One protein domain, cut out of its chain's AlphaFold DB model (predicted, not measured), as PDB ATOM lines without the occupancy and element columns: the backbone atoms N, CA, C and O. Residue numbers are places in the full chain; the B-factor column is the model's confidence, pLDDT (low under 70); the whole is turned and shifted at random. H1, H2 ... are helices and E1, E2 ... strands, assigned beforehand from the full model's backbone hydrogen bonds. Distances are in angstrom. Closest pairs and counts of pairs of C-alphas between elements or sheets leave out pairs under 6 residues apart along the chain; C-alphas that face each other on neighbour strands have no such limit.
ATOM      1  N   GLN A  14      47.322 -26.135 -48.615       97.44
ATOM      2  CA  GLN A  14      48.612 -26.826 -48.695       97.44
ATOM      3  C   GLN A  14      49.613 -26.322 -47.645       97.44
ATOM      4  O   GLN A  14      50.211 -27.115 -46.923       97.44
ATOM      5  N   GLN A  15      49.736 -25.001 -47.496       97.31
ATOM      6  CA  GLN A  15      50.596 -24.411 -46.471       97.31
ATOM      7  C   GLN A  15      50.148 -24.829 -45.065       97.31
ATOM      8  O   GLN A  15      50.979 -25.111 -44.202       97.31
ATOM      9  N   LEU A  16      48.834 -24.898 -44.834       95.62
ATOM     10  CA  LEU A  16      48.282 -25.289 -43.542       95.62
ATOM     11  C   LEU A  16      48.634 -26.741 -43.177       95.62
ATOM     12  O   LEU A  16      49.079 -26.989 -42.057       95.62
ATOM     13  N   VAL A  17      48.494 -27.702 -44.098       97.00
ATOM     14  CA  VAL A  17      48.848 -29.107 -43.802       97.00
ATOM     15  C   VAL A  17      50.351 -29.290 -43.557       97.00
ATOM     16  O   VAL A  17      50.736 -30.059 -42.678       97.00
ATOM     17  N   GLU A  18      51.203 -28.534 -44.250       97.75
ATOM     18  CA  GLU A  18      52.657 -28.525 -44.031       97.75
ATOM     19  C   GLU A  18      53.035 -27.939 -42.663       97.75
ATOM     20  O   GLU A  18      53.913 -28.465 -41.971       97.75
ATOM     21  N   GLN A  19      52.344 -26.882 -42.226       97.31
ATOM     22  CA  GLN A  19      52.502 -26.323 -40.881       97.31
ATOM     23  C   GLN A  19      52.073 -27.320 -39.801       97.31
ATOM     24  O   GLN A  19      52.795 -27.495 -38.818       97.31
ATOM     25  N   ILE A  20      50.944 -28.013 -39.993       95.50
ATOM     26  CA  ILE A  20      50.475 -29.058 -39.070       95.50
ATOM     27  C   ILE A  20      51.516 -30.177 -38.964       95.50
ATOM     28  O   ILE A  20      51.865 -30.587 -37.855       95.50
ATOM     29  N   GLN A  21      52.065 -30.633 -40.091       96.88
ATOM     30  CA  GLN A  21      53.122 -31.642 -40.094       96.88
ATOM     31  C   GLN A  21      54.379 -31.158 -39.377       96.88
ATOM     32  O   GLN A  21      54.944 -31.895 -38.574       96.88
ATOM     33  N   THR A  22      54.796 -29.918 -39.618       97.38
ATOM     34  CA  THR A  22      55.975 -29.337 -38.964       97.38
ATOM     35  C   THR A  22      55.787 -29.250 -37.448       97.38
ATOM     36  O   THR A  22      56.711 -29.546 -36.694       97.38
ATOM     37  N   ALA A  23      54.590 -28.881 -36.988       97.62
ATOM     38  CA  ALA A  23      54.293 -28.713 -35.568       97.62
ATOM     39  C   ALA A  23      54.082 -30.038 -34.815       97.62
ATOM     40  O   ALA A  23      54.355 -30.108 -33.619       97.62
ATOM     41  N   THR A  24      53.574 -31.077 -35.486       95.75
ATOM     42  CA  THR A  24      53.135 -32.328 -34.832       95.75
ATOM     43  C   THR A  24      53.966 -33.557 -35.197       95.75
ATOM     44  O   THR A  24      53.914 -34.561 -34.490       95.75
ATOM     45  N   GLY A  25      54.704 -33.513 -36.308       95.44
ATOM     46  CA  GLY A  25      55.375 -34.670 -36.904       95.44
ATOM     47  C   GLY A  25      54.440 -35.651 -37.627       95.44
ATOM     48  O   GLY A  25      54.915 -36.656 -38.155       95.44
ATOM     49  N   LEU A  26      53.128 -35.393 -37.669       94.56
ATOM     50  CA  LEU A  26      52.135 -36.278 -38.284       94.56
ATOM     51  C   LEU A  26      51.826 -35.864 -39.727       94.56
ATOM     52  O   LEU A  26      51.886 -34.689 -40.078       94.56
ATOM     53  N   GLY A  27      51.463 -36.836 -40.570       94.94
ATOM     54  CA  GLY A  27      50.844 -36.523 -41.860       94.94
ATOM     55  C   GLY A  27      49.476 -35.869 -41.652       94.94
ATOM     56  O   GLY A  27      48.751 -36.240 -40.729       94.94
ATOM     57  N   ALA A  28      49.128 -34.907 -42.500       96.00
ATOM     58  CA  ALA A  28      47.901 -34.127 -42.377       96.00
ATOM     59  C   ALA A  28      47.207 -33.983 -43.731       96.00
ATOM     60  O   ALA A  28      47.858 -33.931 -44.775       96.00
ATOM     61  N   ALA A  29      45.880 -33.898 -43.706       95.56
ATOM     62  CA  ALA A  29      45.071 -33.638 -44.886       95.56
ATOM     63  C   ALA A  29      43.867 -32.767 -44.530       95.56
ATOM     64  O   ALA A  29      43.291 -32.901 -43.452       95.56
ATOM     65  N   ILE A  30      43.491 -31.892 -45.458       93.62
ATOM     66  CA  ILE A  30      42.236 -31.143 -45.422       93.62
ATOM     67  C   ILE A  30      41.320 -31.782 -46.450       93.62
ATOM     68  O   ILE A  30      41.679 -31.928 -47.622       93.62
ATOM     69  N   VAL A  31      40.140 -32.171 -45.994       91.06
ATOM     70  CA  VAL A  31      39.189 -32.981 -46.746       91.06
ATOM     71  C   VAL A  31      37.814 -32.340 -46.687       91.06
ATOM     72  O   VAL A  31      37.386 -31.857 -45.643       91.06
ATOM     73  N   ASP A  32      37.136 -32.345 -47.823       87.25
ATOM     74  CA  ASP A  32      35.719 -32.043 -47.942       87.25
ATOM     75  C   ASP A  32      34.985 -33.377 -48.111       87.25
ATOM     76  O   ASP A  32      35.200 -34.105 -49.086       87.25
ATOM     77  N   VAL A  33      34.204 -33.740 -47.095       84.75
ATOM     78  CA  VAL A  33      33.512 -35.025 -46.994       84.75
ATOM     79  C   VAL A  33      32.025 -34.748 -46.884       84.75
ATOM     80  O   VAL A  33      31.587 -33.998 -46.014       84.75
ATOM     81  N   ASN A  34      31.250 -35.389 -47.752       75.12
ATOM     82  CA  ASN A  34      29.795 -35.310 -47.745       75.12
ATOM     83  C   ASN A  34      29.162 -36.709 -47.700       75.12
ATOM     84  O   ASN A  34      29.791 -37.717 -48.033       75.12
ATOM     85  N   ASP A  35      27.881 -36.765 -47.334       71.12
ATOM     86  CA  ASP A  35      27.147 -38.023 -47.124       71.12
ATOM     87  C   ASP A  35      26.894 -38.819 -48.418       71.12
ATOM     88  O   ASP A  35      26.471 -39.977 -48.378       71.12
ATOM     89  N   LEU A  36      27.219 -38.250 -49.588       71.56
ATOM     90  CA  LEU A  36      27.200 -38.949 -50.879       71.56
ATOM     91  C   LEU A  36      28.414 -39.873 -51.071       71.56
ATOM     92  O   LEU A  36      28.618 -40.409 -52.161       71.56
ATOM     93  N   LYS A  37      29.197 -40.096 -50.007       70.19
ATOM     94  CA  LYS A  37      30.390 -40.950 -49.967       70.19
ATOM     95  C   LYS A  37      31.558 -40.442 -50.806       70.19
ATOM     96  O   LYS A  37      32.448 -41.220 -51.158       70.19
ATOM     97  N   ALA A  38      31.563 -39.150 -51.128       78.38
ATOM     98  CA  ALA A  38      32.663 -38.506 -51.822       78.38
ATOM     99  C   ALA A  38      33.604 -37.859 -50.800       78.38
ATOM    100  O   ALA A  38      33.203 -36.971 -50.050       78.38
ATOM    101  N   VAL A  39      34.862 -38.302 -50.800       85.94
ATOM    102  CA  VAL A  39      35.955 -37.677 -50.049       85.94
ATOM    103  C   VAL A  39      36.785 -36.889 -51.049       85.94
ATOM    104  O   VAL A  39      37.434 -37.468 -51.919       85.94
ATOM    105  N   LYS A  40      36.754 -35.564 -50.953       90.00
ATOM    106  CA  LYS A  40      37.577 -34.685 -51.779       90.00
ATOM    107  C   LYS A  40      38.739 -34.163 -50.948       90.00
ATOM    108  O   LYS A  40      38.555 -33.369 -50.034       90.00
ATOM    109  N   ILE A  41      39.951 -34.580 -51.293       91.88
ATOM    110  CA  ILE A  41      41.169 -34.072 -50.658       91.88
ATOM    111  C   ILE A  41      41.491 -32.701 -51.263       91.88
ATOM    112  O   ILE A  41      41.733 -32.591 -52.463       91.88
ATOM    113  N   LEU A  42      41.465 -31.653 -50.438       93.19
ATOM    114  CA  LEU A  42      41.796 -30.281 -50.843       93.19
ATOM    115  C   LEU A  42      43.299 -30.005 -50.732       93.19
ATOM    116  O   LEU A  42      43.852 -29.268 -51.544       93.19
ATOM    117  N   ALA A  43      43.950 -30.600 -49.732       95.75
ATOM    118  CA  ALA A  43      45.398 -30.598 -49.557       95.75
ATOM    119  C   ALA A  43      45.828 -31.779 -48.691       95.75
ATOM    120  O   ALA A  43      45.066 -32.236 -47.835       95.75
ATOM    121  N   ALA A  44      47.058 -32.242 -48.885       96.69
ATOM    122  CA  ALA A  44      47.649 -33.292 -48.075       96.69
ATOM    123  C   ALA A  44      49.173 -33.158 -48.038       96.69
ATOM    124  O   ALA A  44      49.804 -32.681 -48.984       96.69
ATOM    125  N   THR A  45      49.771 -33.599 -46.940       96.94
ATOM    126  CA  THR A  45      51.222 -33.761 -46.853       96.94
ATOM    127  C   THR A  45      51.664 -34.937 -47.721       96.94
ATOM    128  O   THR A  45      50.913 -35.885 -47.947       96.94
ATOM    129  N   SER A  46      52.913 -34.921 -48.189       93.75
ATOM    130  CA  SER A  46      53.443 -35.958 -49.090       93.75
ATOM    131  C   SER A  46      53.458 -37.369 -48.489       93.75
ATOM    132  O   SER A  46      53.456 -38.354 -49.222       93.75
ATOM    133  N   ASN A  47      53.465 -37.477 -47.160       90.94
ATOM    134  CA  ASN A  47      53.421 -38.738 -46.420       90.94
ATOM    135  C   ASN A  47      51.996 -39.179 -46.031       90.94
ATOM    136  O   ASN A  47      51.851 -40.200 -45.359       90.94
ATOM    137  N   ALA A  48      50.954 -38.427 -46.398       92.25
ATOM    138  CA  ALA A  48      49.574 -38.813 -46.132       92.25
ATOM    139  C   ALA A  48      49.105 -39.876 -47.142       92.25
ATOM    140  O   ALA A  48      49.233 -39.712 -48.354       92.25
ATOM    141  N   SER A  49      48.531 -40.973 -46.642       91.69
ATOM    142  CA  SER A  49      47.960 -42.024 -47.491       91.69
ATOM    143  C   SER A  49      46.555 -41.630 -47.944       91.69
ATOM    144  O   SER A  49      45.612 -41.637 -47.153       91.69
ATOM    145  N   THR A  50      46.406 -41.316 -49.231       89.00
ATOM    146  CA  THR A  50      45.107 -40.969 -49.830       89.00
ATOM    147  C   THR A  50      44.106 -42.118 -49.743       89.00
ATOM    148  O   THR A  50      42.956 -41.892 -49.388       89.00
ATOM    149  N   SER A  51      44.547 -43.360 -49.965       90.31
ATOM    150  CA  SER A  51      43.694 -44.549 -49.860       90.31
ATOM    151  C   SER A  51      43.137 -44.747 -48.450       90.31
ATOM    152  O   SER A  51      41.956 -45.042 -48.297       90.31
ATOM    153  N   LEU A  52      43.964 -44.536 -47.419       90.88
ATOM    154  CA  LEU A  52      43.527 -44.623 -46.025       90.88
ATOM    155  C   LEU A  52      42.525 -43.513 -45.681       90.88
ATOM    156  O   LEU A  52      41.547 -43.771 -44.988       90.88
ATOM    157  N   LEU A  53      42.762 -42.288 -46.164       90.69
ATOM    158  CA  LEU A  53      41.849 -41.158 -45.969       90.69
ATOM    159  C   LEU A  53      40.487 -41.426 -46.614       90.69
ATOM    160  O   LEU A  53      39.456 -41.242 -45.973       90.69
ATOM    161  N   GLU A  54      40.479 -41.890 -47.863       89.25
ATOM    162  CA  GLU A  54      39.249 -42.228 -48.577       89.25
ATOM    163  C   GLU A  54      38.485 -43.360 -47.894       89.25
ATOM    164  O   GLU A  54      37.267 -43.277 -47.773       89.25
ATOM    165  N   GLU A  55      39.171 -44.410 -47.440       89.38
ATOM    166  CA  GLU A  55      38.545 -45.526 -46.728       89.38
ATOM    167  C   GLU A  55      37.949 -45.073 -45.391       89.38
ATOM    168  O   GLU A  55      36.766 -45.307 -45.132       89.38
ATOM    169  N   ALA A  56      38.743 -44.380 -44.572       88.50
ATOM    170  CA  ALA A  56      38.350 -43.969 -43.229       88.50
ATOM    171  C   ALA A  56      37.221 -42.931 -43.230       88.50
ATOM    172  O   ALA A  56      36.420 -42.901 -42.300       88.50
ATOM    173  N   LEU A  57      37.146 -42.077 -44.254       88.31
ATOM    174  CA  LEU A  57      36.212 -40.949 -44.284       88.31
ATOM    175  C   LEU A  57      35.026 -41.147 -45.224       88.31
ATOM    176  O   LEU A  57      34.121 -40.318 -45.221       88.31
ATOM    177  N   ARG A  58      34.970 -42.244 -45.992       86.38
ATOM    178  CA  ARG A  58      33.899 -42.499 -46.972       86.38
ATOM    179  C   ARG A  58      32.492 -42.357 -46.399       86.38
ATOM    180  O   ARG A  58      31.590 -41.930 -47.105       86.38
ATOM    181  N   SER A  59      32.276 -42.779 -45.160       82.69
ATOM    182  CA  SER A  59      30.963 -42.722 -44.511       82.69
ATOM    183  C   SER A  59      30.763 -41.477 -43.651       82.69
ATOM    184  O   SER A  59      29.815 -41.459 -42.878       82.69
TER     185      SER A  59
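What this domain is: This is residues 14 to 59 of the 79 residues of the protein "F420-0:Gamma-glutamyl ligase" of Okeania sp. SIO3B3 (UniProt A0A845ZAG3). A hairpin of two antiparallel strands, E1 and E2, forms a long ribbon, with helix H1 packed at its open end, away from the turn, and the short helix H2 folded back over one face of the ribbon. The printed part has 46 residues with two named helices and two named strands, in the order H1, E1, E2, H2, and its class is mixed, helices and strands. It is compact, with a radius of gyration of the C-alphas of 10.8 A, and spans 32 by 16 by 14 A.

Where its parts are: H1 is residues 14 to 24, 15.6 A from first to last C-alpha, and begins at C-alpha 14 (48.612, -26.826, -48.695). E1 is residues 29 to 34, 15.6 A long. E2 is residues 38 to 44, 16.3 A long, with C-alpha 38 at (32.663, -38.506, -51.822). H2 is residues 50 to 57, 10.5 A long, and ends at C-alpha 57 (36.212, -40.949, -44.284).

How they stand to each other: E1 and E2 are a hairpin, antiparallel at 163 degrees between their directions. N 32 and O 40 are 2.8 A apart and N 30 and O 43 are 2.9 A apart, both within hydrogen-bond range. The closest C-alphas of H1 and E2 are those of Gln 14 and Ala 43, 5.0 A apart; for H1 and E1 they are those of Val 17 and Ala 29, 6.0 A. The closest C-alphas of E2 and H2 are those of Val 39 and Glu 54, 5.8 A; for E1 and H2 they are those of Val 33 and Leu 57, 7.1 A. H1 and H2 are apart. In H1 and H2 every O i to N i+4 pair is within hydrogen-bond range.

The domain as a whole: The two C-alphas farthest apart are those of Ala 23 and Leu 36, 32.8 A. The printed part has no cut, and the links H1 to E1, E1 to E2 and E2 to H2 are tight. The mean pLDDT of the printed part is 90.6, and no printed residue is under 70.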